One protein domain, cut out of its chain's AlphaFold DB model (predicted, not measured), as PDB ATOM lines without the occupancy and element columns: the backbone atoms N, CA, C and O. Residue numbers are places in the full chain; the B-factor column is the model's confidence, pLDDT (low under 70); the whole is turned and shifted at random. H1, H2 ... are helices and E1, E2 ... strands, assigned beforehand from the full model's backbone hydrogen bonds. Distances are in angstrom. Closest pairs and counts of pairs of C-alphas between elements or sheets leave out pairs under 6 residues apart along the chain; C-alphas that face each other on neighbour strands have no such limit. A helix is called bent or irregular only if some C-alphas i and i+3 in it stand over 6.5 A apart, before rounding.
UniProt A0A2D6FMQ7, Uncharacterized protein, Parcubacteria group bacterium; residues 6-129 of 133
ATOM      1  N   GLY A   6     138.230 136.114 115.911       81.31
ATOM      2  CA  GLY A   6     138.688 135.836 117.274       81.31
ATOM      3  C   GLY A   6     138.535 137.008 118.246       81.31
ATOM      4  O   GLY A   6     138.188 136.785 119.401       81.31
ATOM      5  N   TYR A   7     138.733 138.251 117.797       79.62
ATOM      6  CA  TYR A   7     138.537 139.430 118.650       79.62
ATOM      7  C   TYR A   7     137.066 139.624 119.011       79.62
ATOM      8  O   TYR A   7     136.765 139.833 120.177       79.62
ATOM      9  N   CYS A   8     136.148 139.423 118.065       84.06
ATOM     10  CA  CYS A   8     134.714 139.461 118.361       84.06
ATOM     11  C   CYS A   8     134.321 138.414 119.420       84.06
ATOM     12  O   CYS A   8     133.628 138.725 120.384       84.06
ATOM     13  N   ILE A   9     134.824 137.179 119.301       87.50
ATOM     14  CA  ILE A   9     134.586 136.134 120.310       87.50
ATOM     15  C   ILE A   9     135.135 136.554 121.677       87.50
ATOM     16  O   ILE A   9     134.448 136.384 122.682       87.50
ATOM     17  N   ARG A  10     136.353 137.105 121.725       86.50
ATOM     18  CA  ARG A  10     136.972 137.613 122.956       86.50
ATOM     19  C   ARG A  10     136.107 138.691 123.611       86.50
ATOM     20  O   ARG A  10     135.870 138.612 124.811       86.50
ATOM     21  N   ASP A  11     135.634 139.659 122.837       85.56
ATOM     22  CA  ASP A  11     134.863 140.797 123.349       85.56
ATOM     23  C   ASP A  11     133.494 140.326 123.878       85.56
ATOM     24  O   ASP A  11     133.046 140.769 124.935       85.56
ATOM     25  N   ILE A  12     132.886 139.317 123.236       88.25
ATOM     26  CA  ILE A  12     131.682 138.644 123.757       88.25
ATOM     27  C   ILE A  12     131.975 137.882 125.053       88.25
ATOM     28  O   ILE A  12     131.204 137.968 126.007       88.25
ATOM     29  N   LEU A  13     133.080 137.133 125.117       89.88
ATOM     30  CA  LEU A  13     133.471 136.397 126.325       89.88
ATOM     31  C   LEU A  13     133.716 137.327 127.519       89.88
ATOM     32  O   LEU A  13     133.432 136.944 128.650       89.88
ATOM     33  N   ARG A  14     134.219 138.537 127.266       86.94
ATOM     34  CA  ARG A  14     134.435 139.576 128.281       86.94
ATOM     35  C   ARG A  14     133.162 140.334 128.661       86.94
ATOM     36  O   ARG A  14     133.186 141.100 129.617       86.94
ATOM     37  N   GLY A  15     132.065 140.125 127.934       84.38
ATOM     38  CA  GLY A  15     130.812 140.852 128.131       84.38
ATOM     39  C   GLY A  15     130.837 142.292 127.609       84.38
ATOM     40  O   GLY A  15     129.913 143.044 127.898       84.38
ATOM     41  N   GLU A  16     131.859 142.669 126.834       84.62
ATOM     42  CA  GLU A  16     131.964 143.989 126.194       84.62
ATOM     43  C   GLU A  16     130.907 144.139 125.085       84.62
ATOM     44  O   GLU A  16     130.389 145.229 124.850       84.62
ATOM     45  N   ILE A  17     130.555 143.026 124.430       82.56
ATOM     46  CA  ILE A  17     129.556 142.955 123.357       82.56
ATOM     47  C   ILE A  17     128.619 141.769 123.618       82.56
ATOM     48  O   ILE A  17     129.053 140.689 124.017       82.56
ATOM     49  N   LYS A  18     127.317 141.925 123.361       80.00
ATOM     50  CA  LYS A  18     126.355 140.811 123.389       80.00
ATOM     51  C   LYS A  18     126.309 140.101 122.034       80.00
ATOM     52  O   LYS A  18     126.349 140.741 120.987       80.00
ATOM     53  N   LEU A  19     126.146 138.777 122.035       81.75
ATOM     54  CA  LEU A  19     126.083 137.956 120.811       81.75
ATOM     55  C   LEU A  19     124.979 138.415 119.836       81.75
ATOM     56  O   LEU A  19     125.100 138.290 118.616       81.75
ATOM     57  N   GLU A  20     123.884 138.946 120.367       78.88
ATOM     58  CA  GLU A  20     122.742 139.446 119.604       78.88
ATOM     59  C   GLU A  20     123.041 140.768 118.890       78.88
ATOM     60  O   GLU A  20     122.427 141.040 117.863       78.88
ATOM     61  N   GLN A  21     123.999 141.556 119.391       73.62
ATOM     62  CA  GLN A  21     124.422 142.823 118.782       73.62
ATOM     63  C   GLN A  21     125.300 142.608 117.545       73.62
ATOM     64  O   GLN A  21     125.490 143.523 116.747       73.62
ATOM     65  N   VAL A  22     125.825 141.396 117.355       72.12
ATOM     66  CA  VAL A  22     126.638 141.060 116.187       72.12
ATOM     67  C   VAL A  22     125.734 140.763 114.997       72.12
ATOM     68  O   VAL A  22     125.165 139.674 114.886       72.12
ATOM     69  N   VAL A  23     125.617 141.740 114.098       70.75
ATOM     70  CA  VAL A  23     124.767 141.662 112.899       70.75
ATOM     71  C   VAL A  23     125.411 140.812 111.803       70.75
ATOM     72  O   VAL A  23     124.737 139.997 111.175       70.75
ATOM     73  N   ALA A  24     126.720 140.958 111.598       72.56
ATOM     74  CA  ALA A  24     127.495 140.233 110.598       72.56
ATOM     75  C   ALA A  24     128.934 140.021 111.078       72.56
ATOM     76  O   ALA A  24     129.435 140.760 111.924       72.56
ATOM     77  N   MET A  25     129.595 139.010 110.518       74.88
ATOM     78  CA  MET A  25     130.992 138.703 110.798       74.88
ATOM     79  C   MET A  25     131.856 138.916 109.565       74.88
ATOM     80  O   MET A  25     131.611 138.310 108.521       74.88
ATOM     81  N   GLU A  26     132.922 139.695 109.727       71.81
ATOM     82  CA  GLU A  26     134.041 139.720 108.794       71.81
ATOM     83  C   GLU A  26     135.232 138.958 109.363       71.81
ATOM     84  O   GLU A  26     135.581 139.089 110.536       71.81
ATOM     85  N   THR A  27     135.918 138.191 108.522       73.19
ATOM     86  CA  THR A  27     137.240 137.694 108.878       73.19
ATOM     87  C   THR A  27     138.183 137.617 107.690       73.19
ATOM     88  O   THR A  27     137.824 137.200 106.591       73.19
ATOM     89  N   HIS A  28     139.448 137.953 107.936       69.62
ATOM     90  CA  HIS A  28     140.533 137.660 107.003       69.62
ATOM     91  C   HIS A  28     141.050 136.222 107.153       69.62
ATOM     92  O   HIS A  28     141.735 135.715 106.262       69.62
ATOM     93  N   THR A  29     140.727 135.550 108.262       73.50
ATOM     94  CA  THR A  29     141.126 134.165 108.512       73.50
ATOM     95  C   THR A  29     140.228 133.219 107.730       73.50
ATOM     96  O   THR A  29     139.007 133.264 107.846       73.50
ATOM     97  N   ARG A  30     140.836 132.325 106.948       75.06
ATOM     98  CA  ARG A  30     140.106 131.365 106.118       75.06
ATOM     99  C   ARG A  30     139.454 130.270 106.974       75.06
ATOM    100  O   ARG A  30     140.146 129.388 107.474       75.06
ATOM    101  N   ILE A  31     138.127 130.268 107.056       80.75
ATOM    102  CA  ILE A  31     137.298 129.259 107.728       80.75
ATOM    103  C   ILE A  31     136.375 128.614 106.690       80.75
ATOM    104  O   ILE A  31     135.284 129.103 106.397       80.75
ATOM    105  N   LYS A  32     136.835 127.521 106.073       71.88
ATOM    106  CA  LYS A  32     136.067 126.809 105.034       71.88
ATOM    107  C   LYS A  32     134.954 125.941 105.606       71.88
ATOM    108  O   LYS A  32     133.903 125.780 104.993       71.88
ATOM    109  N   ASP A  33     135.236 125.323 106.742       79.56
ATOM    110  CA  ASP A  33     134.407 124.291 107.329       79.56
ATOM    111  C   ASP A  33     134.512 124.306 108.855       79.56
ATOM    112  O   ASP A  33     135.243 125.084 109.471       79.56
ATOM    113  N   GLU A  34     133.740 123.412 109.455       78.75
ATOM    114  CA  GLU A  34     133.639 123.237 110.894       78.75
ATOM    115  C   GLU A  34     134.969 122.823 111.553       78.75
ATOM    116  O   GLU A  34     135.251 123.231 112.678       78.75
ATOM    117  N   LYS A  35     135.824 122.056 110.866       79.38
ATOM    118  CA  LYS A  35     137.126 121.649 111.415       79.38
ATOM    119  C   LYS A  35     138.088 122.834 111.451       79.38
ATOM    120  O   LYS A  35     138.788 123.034 112.443       79.38
ATOM    121  N   ALA A  36     138.090 123.643 110.393       82.44
ATOM    122  CA  ALA A  36     138.862 124.879 110.339       82.44
ATOM    123  C   ALA A  36     138.423 125.860 111.437       82.44
ATOM    124  O   ALA A  36     139.271 126.495 112.055       82.44
ATOM    125  N   LEU A  37     137.117 125.932 111.718       84.44
ATOM    126  CA  LEU A  37     136.560 126.778 112.772       84.44
ATOM    127  C   LEU A  37     137.164 126.446 114.144       84.44
ATOM    128  O   LEU A  37     137.708 127.331 114.799       84.44
ATOM    129  N   ILE A  38     137.137 125.171 114.547       83.44
ATOM    130  CA  ILE A  38     137.704 124.718 115.831       83.44
ATOM    131  C   ILE A  38     139.196 125.054 115.922       83.44
ATOM    132  O   ILE A  38     139.645 125.596 116.933       83.44
ATOM    133  N   ARG A  39     139.955 124.798 114.850       82.38
ATOM    134  CA  ARG A  39     141.394 125.095 114.802       82.38
ATOM    135  C   ARG A  39     141.684 126.583 115.003       82.38
ATOM    136  O   ARG A  39     142.595 126.927 115.749       82.38
ATOM    137  N   VAL A  40     140.916 127.460 114.358       82.69
ATOM    138  CA  VAL A  40     141.083 128.915 114.479       82.69
ATOM    139  C   VAL A  40     140.803 129.375 115.907       82.69
ATOM    140  O   VAL A  40     141.603 130.109 116.478       82.69
ATOM    141  N   ILE A  41     139.716 128.904 116.519       85.62
ATOM    142  CA  ILE A  41     139.368 129.244 117.910       85.62
ATOM    143  C   ILE A  41     140.474 128.797 118.860       85.62
ATOM    144  O   ILE A  41     140.859 129.548 119.753       85.62
ATOM    145  N   TRP A  42     141.018 127.599 118.645       82.88
ATOM    146  CA  TRP A  42     142.127 127.098 119.447       82.88
ATOM    147  C   TRP A  42     143.354 128.001 119.330       82.88
ATOM    148  O   TRP A  42     143.901 128.396 120.355       82.88
ATOM    149  N   GLN A  43     143.733 128.412 118.116       81.81
ATOM    150  CA  GLN A  43     144.859 129.329 117.913       81.81
ATOM    151  C   GLN A  43     144.654 130.657 118.646       81.81
ATOM    152  O   GLN A  43     145.551 131.114 119.345       81.81
ATOM    153  N   TYR A  44     143.463 131.252 118.554       80.50
ATOM    154  CA  TYR A  44     143.183 132.485 119.289       80.50
ATOM    155  C   TYR A  44     143.172 132.276 120.814       80.50
ATOM    156  O   TYR A  44     143.631 133.155 121.544       80.50
ATOM    157  N   SER A  45     142.722 131.118 121.309       81.19
ATOM    158  CA  SER A  45     142.738 130.808 122.747       81.19
ATOM    159  C   SER A  45     144.147 130.769 123.335       81.19
ATOM    160  O   SER A  45     144.334 131.147 124.484       81.19
ATOM    161  N   GLN A  46     145.163 130.403 122.548       79.44
ATOM    162  CA  GLN A  46     146.553 130.436 123.020       79.44
ATOM    163  C   GLN A  46     147.040 131.864 123.318       79.44
ATOM    164  O   GLN A  46     147.994 132.037 124.071       79.44
ATOM    165  N   HIS A  47     146.398 132.885 122.737       72.88
ATOM    166  CA  HIS A  47     146.891 134.264 122.760       72.88
ATOM    167  C   HIS A  47     145.947 135.274 123.422       72.88
ATOM    168  O   HIS A  47     146.396 136.353 123.802       72.88
ATOM    169  N   HIS A  48     144.649 134.978 123.542       73.31
ATOM    170  CA  HIS A  48     143.660 136.022 123.833       73.31
ATOM    171  C   HIS A  48     142.663 135.716 124.952       73.31
ATOM    172  O   HIS A  48     142.038 136.661 125.442       73.31
ATOM    173  N   TRP A  49     142.494 134.459 125.374       80.50
ATOM    174  CA  TRP A  49     141.605 134.128 126.494       80.50
ATOM    175  C   TRP A  49     142.007 132.843 127.235       80.50
ATOM    176  O   TRP A  49     142.607 131.954 126.637       80.50
ATOM    177  N   PRO A  50     141.650 132.718 128.526       78.88
ATOM    178  CA  PRO A  50     141.891 131.513 129.321       78.88
ATOM    179  C   PRO A  50     141.302 130.220 128.722       78.88
ATOM    180  O   PRO A  50     140.233 130.227 128.102       78.88
ATOM    181  N   LYS A  51     141.986 129.081 128.926       77.94
ATOM    182  CA  LYS A  51     141.597 127.767 128.365       77.94
ATOM    183  C   LYS A  51     140.250 127.254 128.886       77.94
ATOM    184  O   LYS A  51     139.552 126.548 128.166       77.94
ATOM    185  N   ASP A  52     139.858 127.613 130.100       84.19
ATOM    186  CA  ASP A  52     138.557 127.284 130.692       84.19
ATOM    187  C   ASP A  52     137.384 127.912 129.918       84.19
ATOM    188  O   ASP A  52     136.307 127.319 129.829       84.19
ATOM    189  N   LEU A  53     137.610 129.040 129.234       88.56
ATOM    190  CA  LEU A  53     136.606 129.675 128.376       88.56
ATOM    191  C   LEU A  53     136.486 129.029 126.991       88.56
ATOM    192  O   LEU A  53     135.581 129.374 126.230       88.56
ATOM    193  N   MET A  54     137.337 128.057 126.650       86.88
ATOM    194  CA  MET A  54     137.384 127.439 125.320       86.88
ATOM    195  C   MET A  54     136.052 126.797 124.906       86.88
ATOM    196  O   MET A  54     135.604 126.943 123.768       86.88
ATOM    197  N   SER A  55     135.365 126.134 125.840       88.38
ATOM    198  CA  SER A  55     134.044 125.539 125.586       88.38
ATOM    199  C   SER A  55     133.005 126.601 125.207       88.38
ATOM    200  O   SER A  55     132.211 126.404 124.279       88.38
ATOM    201  N   LYS A  56     133.029 127.756 125.885       90.75
ATOM    202  CA  LYS A  56     132.131 128.875 125.590       90.75
ATOM    203  C   LYS A  56     132.529 129.591 124.300       90.75
ATOM    204  O   LYS A  56     131.653 129.933 123.510       90.75
ATOM    205  N   ALA A  57     133.829 129.729 124.041       90.50
ATOM    206  CA  ALA A  57     134.359 130.267 122.794       90.50
ATOM    207  C   ALA A  57     133.871 129.454 121.587       90.50
ATOM    208  O   ALA A  57     133.399 130.031 120.610       90.50
ATOM    209  N   VAL A  58     133.900 128.118 121.670       90.50
ATOM    210  CA  VAL A  58     133.367 127.237 120.618       90.50
ATOM    211  C   VAL A  58     131.875 127.441 120.404       90.50
ATOM    212  O   VAL A  58     131.435 127.551 119.265       90.50
ATOM    213  N   GLU A  59     131.093 127.542 121.475       91.81
ATOM    214  CA  GLU A  59     129.658 127.806 121.368       91.81
ATOM    215  C   GLU A  59     129.372 129.121 120.632       91.81
ATOM    216  O   GLU A  59     128.680 129.109 119.617       91.81
ATOM    217  N   ILE A  60     129.980 130.226 121.079       91.44
ATOM    218  CA  ILE A  60     129.851 131.551 120.452       91.44
ATOM    219  C   ILE A  60     130.257 131.487 118.979       91.44
ATOM    220  O   ILE A  60     129.558 131.992 118.106       91.44
ATOM    221  N   SER A  61     131.366 130.818 118.684       90.12
ATOM    222  CA  SER A  61     131.891 130.723 117.325       90.12
ATOM    223  C   SER A  61     130.953 129.989 116.374       90.12
ATOM    224  O   SER A  61     130.814 130.392 115.223       90.12
ATOM    225  N   TYR A  62     130.304 128.920 116.837       91.19
ATOM    226  CA  TYR A  62     129.316 128.189 116.045       91.19
ATOM    227  C   TYR A  62     128.051 129.016 115.821       91.19
ATOM    228  O   TYR A  62     127.515 129.012 114.714       91.19
ATOM    229  N   GLU A  63     127.593 129.735 116.847       89.62
ATOM    230  CA  GLU A  63     126.470 130.663 116.720       89.62
ATOM    231  C   GLU A  63     126.770 131.738 115.673       89.62
ATOM    232  O   GLU A  63     126.004 131.913 114.728       89.62
ATOM    233  N   LEU A  64     127.929 132.389 115.767       86.44
ATOM    234  CA  LEU A  64     128.354 133.405 114.807       86.44
ATOM    235  C   LEU A  64     128.501 132.830 113.392       86.44
ATOM    236  O   LEU A  64     127.938 133.368 112.445       86.44
ATOM    237  N   PHE A  65     129.217 131.718 113.235       86.38
ATOM    238  CA  PHE A  65     129.547 131.167 111.918       86.38
ATOM    239  C   PHE A  65     128.334 130.600 111.162       86.38
ATOM    240  O   PHE A  65     128.310 130.625 109.932       86.38
ATOM    241  N   PHE A  66     127.326 130.069 111.865       84.88
ATOM    242  CA  PHE A  66     126.169 129.431 111.225       84.88
ATOM    243  C   PHE A  66     124.886 130.267 111.241       84.88
ATOM    244  O   PHE A  66     124.024 130.044 110.381       84.88
ATOM    245  N   ASN A  67     124.750 131.215 112.174       82.31
ATOM    246  CA  ASN A  67     123.531 132.014 112.341       82.31
ATOM    247  C   ASN A  67     123.704 133.489 111.982       82.31
ATOM    248  O   ASN A  67     122.704 134.210 111.982       82.31
ATOM    249  N   ARG A  68     124.917 133.941 111.653       74.75
ATOM    250  CA  ARG A  68     125.158 135.286 111.123       74.75
ATOM    251  C   ARG A  68     125.699 135.223 109.697       74.75
ATOM    252  O   ARG A  68     126.356 134.242 109.340       74.75
ATOM    253  N   PRO A  69     125.442 136.260 108.885       74.12
ATOM    254  CA  PRO A  69     126.198 136.490 107.666       74.12
ATOM    255  C   PRO A  69     127.698 136.449 107.971       74.12
ATOM    256  O   PRO A  69     128.173 137.133 108.880       74.12
ATOM    257  N   PHE A  70     128.425 135.609 107.237       74.88
ATOM    258  CA  PHE A  70     129.841 135.350 107.463       74.88
ATOM    259  C   PHE A  70     130.631 135.618 106.190       74.88
ATOM    260  O   PHE A  70     130.482 134.910 105.193       74.88
ATOM    261  N   PHE A  71     131.495 136.622 106.234       73.81
ATOM    262  CA  PHE A  71     132.187 137.133 105.066       73.81
ATOM    263  C   PHE A  71     133.698 136.976 105.206       73.81
ATOM    264  O   PHE A  71     134.289 137.252 106.252       73.81
ATOM    265  N   GLN A  72     134.327 136.505 104.129       71.94
ATOM    266  CA  GLN A  72     135.753 136.183 104.101       71.94
ATOM    267  C   GLN A  72     136.430 136.913 102.946       71.94
ATOM    268  O   GLN A  72     136.637 136.339 101.874       71.94
ATOM    269  N   SER A  73     136.776 138.181 103.172       62.06
ATOM    270  CA  SER A  73     137.361 139.094 102.179       62.06
ATOM    271  C   SER A  73     138.519 138.456 101.396       62.06
ATOM    272  O   SER A  73     138.549 138.533 100.171       62.06
ATOM    273  N   ARG A  74     139.405 137.694 102.059       58.41
ATOM    274  CA  ARG A  74     140.525 136.983 101.401       58.41
ATOM    275  C   ARG A  74     140.134 135.809 100.498       58.41
ATOM    276  O   ARG A  74     140.915 135.450  99.625       58.41
ATOM    277  N   ILE A  75     138.986 135.162 100.718       59.38
ATOM    278  CA  ILE A  75     138.510 134.088  99.825       59.38
ATOM    279  C   ILE A  75     137.879 134.696  98.577       59.38
ATOM    280  O   ILE A  75     138.069 134.181  97.479       59.38
ATOM    281  N   TYR A  76     137.117 135.766  98.770       55.94
ATOM    282  CA  TYR A  76     136.250 136.323  97.740       55.94
ATOM    283  C   TYR A  76     136.870 137.537  97.027       55.94
ATOM    284  O   TYR A  76     136.314 138.029  96.056       55.94
ATOM    285  N   GLY A  77     138.048 138.002  97.456       49.69
ATOM    286  CA  GLY A  77     138.690 139.194  96.898       49.69
ATOM    287  C   GLY A  77     137.919 140.479  97.212       49.69
ATOM    288  O   GLY A  77     137.963 141.417  96.426       49.69
ATOM    289  N   GLY A  78     137.169 140.509  98.314       53.41
ATOM    290  CA  GLY A  78     136.406 141.686  98.726       53.41
ATOM    291  C   GLY A  78     137.171 142.562  99.716       53.41
ATOM    292  O   GLY A  78     138.042 142.062 100.425       53.41
ATOM    293  N   TYR A  79     136.833 143.845  99.793       49.50
ATOM    294  CA  TYR A  79     137.309 144.761 100.835       49.50
ATOM    295  C   TYR A  79     136.124 145.464 101.504       49.50
ATOM    296  O   TYR A  79     135.063 145.633 100.898       49.50
ATOM    297  N   SER A  80     136.297 145.809 102.777       50.41
ATOM    298  CA  SER A  80     135.275 146.454 103.594       50.41
ATOM    299  C   SER A  80     135.182 147.931 103.216       50.41
ATOM    300  O   SER A  80     136.191 148.636 103.250       50.41
ATOM    301  N   VAL A  81     133.986 148.407 102.877       47.97
ATOM    302  CA  VAL A  81     133.711 149.831 102.632       47.97
ATOM    303  C   VAL A  81     132.709 150.302 103.683       47.97
ATOM    304  O   VAL A  81     131.692 149.646 103.915       47.97
ATOM    305  N   CYS A  82     133.021 151.408 104.354       42.66
ATOM    306  CA  CYS A  82     132.081 152.113 105.220       42.66
ATOM    307  C   CYS A  82     131.308 153.096 104.335       42.66
ATOM    308  O   CYS A  82     131.933 153.951 103.709       42.66
ATOM    309  N   ASP A  83     129.988 152.927 104.226       42.72
ATOM    310  CA  ASP A  83     129.142 153.932 103.579       42.72
ATOM    311  C   ASP A  83     128.891 155.067 104.569       42.72
ATOM    312  O   ASP A  83     128.446 154.815 105.686       42.72
ATOM    313  N   GLY A  84     129.195 156.305 104.189       38.41
ATOM    314  CA  GLY A  84     129.247 157.449 105.108       38.41
ATOM    315  C   GLY A  84     127.926 157.797 105.808       38.41
ATOM    316  O   GLY A  84     127.964 158.468 106.832       38.41
ATOM    317  N   ASP A  85     126.789 157.308 105.305       41.41
ATOM    318  CA  ASP A  85     125.449 157.612 105.833       41.41
ATOM    319  C   ASP A  85     124.784 156.452 106.592       41.41
ATOM    320  O   ASP A  85     123.716 156.615 107.186       41.41
ATOM    321  N   LYS A  86     125.388 155.258 106.596       42.38
ATOM    322  CA  LYS A  86     124.847 154.083 107.289       42.38
ATOM    323  C   LYS A  86     125.972 153.427 108.077       42.38
ATOM    324  O   LYS A  86     127.000 153.081 107.510       42.38
ATOM    325  N   GLU A  87     125.762 153.156 109.364       39.81
ATOM    326  CA  GLU A  87     126.665 152.357 110.221       39.81
ATOM    327  C   GLU A  87     126.732 150.871 109.787       39.81
ATOM    328  O   GLU A  87     126.684 149.942 110.591       39.81
ATOM    329  N   THR A  88     126.763 150.598 108.485       40.38
ATOM    330  CA  THR A  88     126.709 149.268 107.899       40.38
ATOM    331  C   THR A  88     128.031 148.999 107.198       40.38
ATOM    332  O   THR A  88     128.414 149.679 106.250       40.38
ATOM    333  N   TRP A  89     128.744 147.983 107.679       43.69
ATOM    334  CA  TRP A  89     129.949 147.479 107.034       43.69
ATOM    335  C   TRP A  89     129.550 146.732 105.761       43.69
ATOM    336  O   TRP A  89     128.838 145.727 105.829       43.69
ATOM    337  N   MET A  90     129.985 147.228 104.602       46.00
ATOM    338  CA  MET A  90     129.655 146.642 103.303       46.00
ATOM    339  C   MET A  90     130.826 145.841 102.742       46.00
ATOM    340  O   MET A  90     131.985 146.236 102.874       46.00
ATOM    341  N   PHE A  91     130.514 144.747 102.048       45.97
ATOM    342  CA  PHE A  91     131.484 143.998 101.253       45.97
ATOM    343  C   PHE A  91     131.395 144.430  99.799       45.97
ATOM    344  O   PHE A  91     130.375 144.189  99.156       45.97
ATOM    345  N   ALA A  92     132.466 145.023  99.275       42.72
ATOM    346  CA  ALA A  92     132.614 145.285  97.849       42.72
ATOM    347  C   ALA A  92     133.451 144.167  97.214       42.72
ATOM    348  O   ALA A  92     134.554 143.876  97.677       42.72
ATOM    349  N   HIS A  93     132.936 143.517  96.170       39.44
ATOM    350  CA  HIS A  93     133.677 142.520  95.388       39.44
ATOM    351  C   HIS A  93     134.574 143.222  94.348       39.44
ATOM    352  O   HIS A  93     134.097 144.095  93.625       39.44
ATOM    353  N   HIS A  94     135.846 142.816  94.208       35.56
ATOM    354  CA  HIS A  94     136.838 143.496  93.346       35.56
ATOM    355  C   HIS A  94     136.494 143.596  91.850       35.56
ATOM    356  O   HIS A  94     137.172 144.331  91.136       35.56
ATOM    357  N   ARG A  95     135.532 142.806  91.355       34.62
ATOM    358  CA  ARG A  95     135.235 142.711  89.918       34.62
ATOM    359  C   ARG A  95     134.005 143.494  89.476       34.62
ATOM    360  O   ARG A  95     133.983 143.906  88.328       34.62
ATOM    361  N   ASP A  96     133.061 143.768  90.378       36.75
ATOM    362  CA  ASP A  96     131.723 144.215  89.963       36.75
ATOM    363  C   ASP A  96     131.193 145.440  90.727       36.75
ATOM    364  O   ASP A  96     130.021 145.773  90.574       36.75
ATOM    365  N   HIS A  97     132.003 146.105  91.573       34.44
ATOM    366  CA  HIS A  97     131.592 147.265  92.400       34.44
ATOM    367  C   HIS A  97     130.243 147.088  93.128       34.44
ATOM    368  O   HIS A  97     129.597 148.050  93.533       34.44
ATOM    369  N   THR A  98     129.808 145.844  93.316       34.50
ATOM    370  CA  THR A  98     128.545 145.517  93.956       34.50
ATOM    371  C   THR A  98     128.839 145.454  95.438       34.50
ATOM    372  O   THR A  98     129.366 144.465  95.950       34.50
ATOM    373  N   SER A  99     128.545 146.553  96.125       39.16
ATOM    374  CA  SER A  99     128.337 146.533  97.565       39.16
ATOM    375  C   SER A  99     127.225 145.524  97.831       39.16
ATOM    376  O   SER A  99     126.079 145.734  97.429       39.16
ATOM    377  N   LEU A 100     127.549 144.398  98.464       41.22
ATOM    378  CA  LEU A 100     126.529 143.509  99.006       41.22
ATOM    379  C   LEU A 100     125.896 144.227 100.198       41.22
ATOM    380  O   LEU A 100     126.300 144.037 101.345       41.22
ATOM    381  N   TYR A 101     124.911 145.076  99.913       40.78
ATOM    382  CA  TYR A 101     123.956 145.535 100.905       40.78
ATOM    383  C   TYR A 101     123.242 144.299 101.435       40.78
ATOM    384  O   TYR A 101     122.494 143.632 100.716       40.78
ATOM    385  N   TYR A 102     123.498 143.949 102.692       47.00
ATOM    386  CA  TYR A 102     122.747 142.882 103.327       47.00
ATOM    387  C   TYR A 102     121.393 143.421 103.810       47.00
ATOM    388  O   TYR A 102     121.173 143.612 104.998       47.00
ATOM    389  N   GLU A 103     120.471 143.654 102.873       40.44
ATOM    390  CA  GLU A 103     119.054 143.965 103.141       40.44
ATOM    391  C   GLU A 103     118.184 142.686 103.196       40.44
ATOM    392  O   GLU A 103     116.976 142.699 102.964       40.44
ATOM    393  N   GLY A 104     118.796 141.530 103.476       42.31
ATOM    394  CA  GLY A 104     118.124 140.231 103.504       42.31
ATOM    395  C   GLY A 104     117.791 139.747 104.917       42.31
ATOM    396  O   GLY A 104     118.534 139.971 105.867       42.31
ATOM    397  N   LYS A 105     116.704 138.982 105.078       49.12
ATOM    398  CA  LYS A 105     116.498 138.170 106.292       49.12
ATOM    399  C   LYS A 105     117.460 136.974 106.254       49.12
ATOM    400  O   LYS A 105     117.201 136.016 105.520       49.12
ATOM    401  N   TRP A 106     118.545 137.005 107.034       54.12
ATOM    402  CA  TRP A 106     119.476 135.870 107.117       54.12
ATOM    403  C   TRP A 106     118.779 134.664 107.714       54.12
ATOM    404  O   TRP A 106     118.200 134.727 108.799       54.12
ATOM    405  N   LYS A 107     118.832 133.549 106.984       59.56
ATOM    406  CA  LYS A 107     118.321 132.272 107.465       59.56
ATOM    407  C   LYS A 107     119.495 131.468 108.020       59.56
ATOM    408  O   LYS A 107     120.441 131.210 107.278       59.56
ATOM    409  N   PRO A 108     119.430 131.043 109.292       66.06
ATOM    410  CA  PRO A 108     120.388 130.112 109.870       66.06
ATOM    411  C   PRO A 108     120.667 128.925 108.947       66.06
ATOM    412  O   PRO A 108     119.735 128.317 108.413       66.06
ATOM    413  N   LYS A 109     121.942 128.543 108.807       70.81
ATOM    414  CA  LYS A 109     122.330 127.378 107.991       70.81
ATOM    415  C   LYS A 109     121.736 126.072 108.529       70.81
ATOM    416  O   LYS A 109     121.518 125.123 107.778       70.81
ATOM    417  N   TYR A 110     121.477 126.014 109.834       75.19
ATOM    418  CA  TYR A 110     120.947 124.842 110.519       75.19
ATOM    419  C   TYR A 110     119.772 125.200 111.430       75.19
ATOM    420  O   TYR A 110     119.732 126.267 112.033       75.19
ATOM    421  N   LYS A 111     118.840 124.253 111.602       82.75
ATOM    422  CA  LYS A 111     117.847 124.308 112.689       82.75
ATOM    423  C   LYS A 111     118.564 124.251 114.045       82.75
ATOM    424  O   LYS A 111     119.546 123.515 114.174       82.75
ATOM    425  N   ARG A 112     118.015 124.915 115.073       82.44
ATOM    426  CA  ARG A 112     118.604 124.992 116.427       82.44
ATOM    427  C   ARG A 112     119.045 123.631 116.983       82.44
ATOM    428  O   ARG A 112     120.203 123.462 117.335       82.44
ATOM    429  N   LYS A 113     118.182 122.610 116.902       84.56
ATOM    430  CA  LYS A 113     118.489 121.229 117.337       84.56
ATOM    431  C   LYS A 113     119.735 120.631 116.664       84.56
ATOM    432  O   LYS A 113     120.469 119.862 117.283       84.56
ATOM    433  N   THR A 114     119.965 120.937 115.388       84.19
ATOM    434  CA  THR A 114     121.142 120.462 114.646       84.19
ATOM    435  C   THR A 114     122.394 121.222 115.069       84.19
ATOM    436  O   THR A 114     123.452 120.610 115.214       84.19
ATOM    437  N   LEU A 115     122.267 122.528 115.310       83.25
ATOM    438  CA  LEU A 115     123.351 123.357 115.826       83.25
ATOM    439  C   LEU A 115     123.781 122.904 117.229       83.25
ATOM    440  O   LEU A 115     124.962 122.647 117.437       83.25
ATOM    441  N   ASP A 116     122.836 122.669 118.141       84.75
ATOM    442  CA  ASP A 116     123.131 122.186 119.497       84.75
ATOM    443  C   ASP A 116     123.852 120.828 119.478       84.75
ATOM    444  O   ASP A 116     124.798 120.600 120.231       84.75
ATOM    445  N   ARG A 117     123.458 119.917 118.572       87.62
ATOM    446  CA  ARG A 117     124.155 118.633 118.372       87.62
ATOM    447  C   ARG A 117     125.595 118.828 117.903       87.62
ATOM    448  O   ARG A 117     126.481 118.115 118.377       87.62
ATOM    449  N   LYS A 118     125.830 119.771 116.989       85.50
ATOM    450  CA  LYS A 118     127.171 120.114 116.500       85.50
ATOM    451  C   LYS A 118     128.028 120.731 117.605       85.50
ATOM    452  O   LYS A 118     129.126 120.240 117.842       85.50
ATOM    453  N   ILE A 119     127.488 121.691 118.360       85.12
ATOM    454  CA  ILE A 119     128.154 122.296 119.523       85.12
ATOM    455  C   ILE A 119     128.513 121.219 120.552       85.12
ATOM    456  O   ILE A 119     129.653 121.143 121.002       85.12
ATOM    457  N   LYS A 120     127.569 120.331 120.891       88.12
ATOM    458  CA  LYS A 120     127.810 119.225 121.831       88.12
ATOM    459  C   LYS A 120     128.924 118.297 121.345       88.12
ATOM    460  O   LYS A 120     129.770 117.898 122.143       88.12
ATOM    461  N   LYS A 121     128.936 117.952 120.053       86.69
ATOM    462  CA  LYS A 121     129.987 117.119 119.455       86.69
ATOM    463  C   LYS A 121     131.351 117.811 119.531       86.69
ATOM    464  O   LYS A 121     132.295 117.187 119.996       86.69
ATOM    465  N   ALA A 122     131.429 119.087 119.159       81.75
ATOM    466  CA  ALA A 122     132.660 119.872 119.203       81.75
ATOM    467  C   ALA A 122     133.225 119.986 120.627       81.75
ATOM    468  O   ALA A 122     134.403 119.718 120.847       81.75
ATOM    469  N   LYS A 123     132.370 120.283 121.616       83.06
ATOM    470  CA  LYS A 123     132.753 120.310 123.038       83.06
ATOM    471  C   LYS A 123     133.271 118.955 123.526       83.06
ATOM    472  O   LYS A 123     134.235 118.908 124.278       83.06
ATOM    473  N   LYS A 124     132.667 117.844 123.084       83.38
ATOM    474  CA  LYS A 124     133.165 116.501 123.418       83.38
ATOM    475  C   LYS A 124     134.557 116.263 122.828       83.38
ATOM    476  O   LYS A 124     135.418 115.778 123.547       83.38
ATOM    477  N   THR A 125     134.772 116.640 121.568       77.38
ATOM    478  CA  THR A 125     136.075 116.530 120.897       77.38
ATOM    479  C   THR A 125     137.156 117.341 121.611       77.38
ATOM    480  O   THR A 125     138.248 116.827 121.814       77.38
ATOM    481  N   LEU A 126     136.844 118.556 122.082       72.44
ATOM    482  CA  LEU A 126     137.767 119.346 122.908       72.44
ATOM    483  C   LEU A 126     138.214 118.621 124.187       72.44
ATOM    484  O   LEU A 126     139.354 118.782 124.600       72.44
ATOM    485  N   ASN A 127     137.326 117.839 124.807       66.12
ATOM    486  CA  ASN A 127     137.627 117.124 126.050       66.12
ATOM    487  C   ASN A 127     138.379 115.803 125.824       66.12
ATOM    488  O   ASN A 127     139.008 115.305 126.751       66.12
ATOM    489  N   THR A 128     138.265 115.200 124.637       63.22
ATOM    490  CA  THR A 128     138.885 113.900 124.322       63.22
ATOM    491  C   THR A 128     140.192 114.021 123.555       63.22
ATOM    492  O   THR A 128     141.013 113.114 123.618       63.22
ATOM    493  N   GLU A 129     140.380 115.106 122.809       53.81
ATOM    494  CA  GLU A 129     141.623 115.369 122.098       53.81
ATOM    495  C   GLU A 129     142.498 116.272 122.966       53.81
ATOM    496  O   GLU A 129     142.216 117.450 123.181       53.81
TER     497      GLU A 129
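This is residues 6 to 129 of the 133 residues of an uncharacterized protein of Parcubacteria group bacterium (UniProt A0A2D6FMQ7). Four helices make a crossed cluster at one end, with H3 in the middle between H1 on one side and H5 on the other, and H2 folded back against H3 as a helical hairpin. At the other end of the longest axis lies a small two-stranded hairpin, E1 and E2, with the short helix H4 at its base; the long stretch of residues 94 to 111 runs back from it to H5. The printed part has 124 residues, with five named helices and two named strands in the order H1 H2 H3 H4 E1 E2 H5; the sheet E1 - E2 is antiparallel and the class is mostly helix. The whole is compact, with a radius of gyration of the C-alphas of 15.4 A, and its spans of 47 by 31 by 25 A make it only just elongated.

Find C-alpha 6 at (138.688, 135.836, 117.274); there H1 begins, residues 6 to 13. Go on to H2, residues 34 to 48, 20.8 A long, and H3, residues 51 to 67, 24.5 A long, which begins at C-alpha 51, (141.597, 127.767, 128.365). H3 is irregular, with C-alphas 52 and 55 at 7.0 A, and has a kink of 26 degrees near residue 58. Next come H4, residues 73 to 76, E1, residues 78 to 82, 13.0 A long, and E2, residues 89 to 93, 13.2 A long. H5, residues 112 to 128, runs 24.4 A to C-alpha 128 at (138.885, 113.900, 124.322).

Begin at H3, the hub, which touches H1, H2 and H5. H1 touches it with C-alphas 9 and 57 closest, 6.4 A, at 72 degrees, only just about perpendicular. The hairpin H2 and H3 touches with C-alphas 45 and 51 closest, 6.5 A, at a steep tilt of 44 degrees, opposite ways. H5 touches H3 with C-alphas 55 and 123 closest, 6.0 A, at a shallow tilt of 30 degrees, opposite ways. H1 and H2 also touch, C-alphas 6 and 44 closest at 6.0 A, about perpendicular at 74 degrees. H4 touches no helix; its closest C-alpha to E1 is that of Ser 73, 5.8 A from that of Tyr 79. In the hairpin E1 and E2, look for N 79 and O 92 at 3.1 A and N 81 and O 90 at 3.0 A, within hydrogen-bond range. Every O i to N i+4 pair is within range in H1 and H5, 10 of 11 in H2 and 11 of 13 in H3; H4 is too short for such a pair.

The two C-alphas farthest apart, of Asp 85 and Thr 128, are 49.3 A apart. The printed part has no cut. The links H1 to H2 and E2 to H5 are long; residues 25 to 26 of the first pair in parallel with residues 70 to 71. Mean pLDDT of the printed part is 70.7, and residue 28, residues 73 to 108 and residues 127 to 129 are under 70.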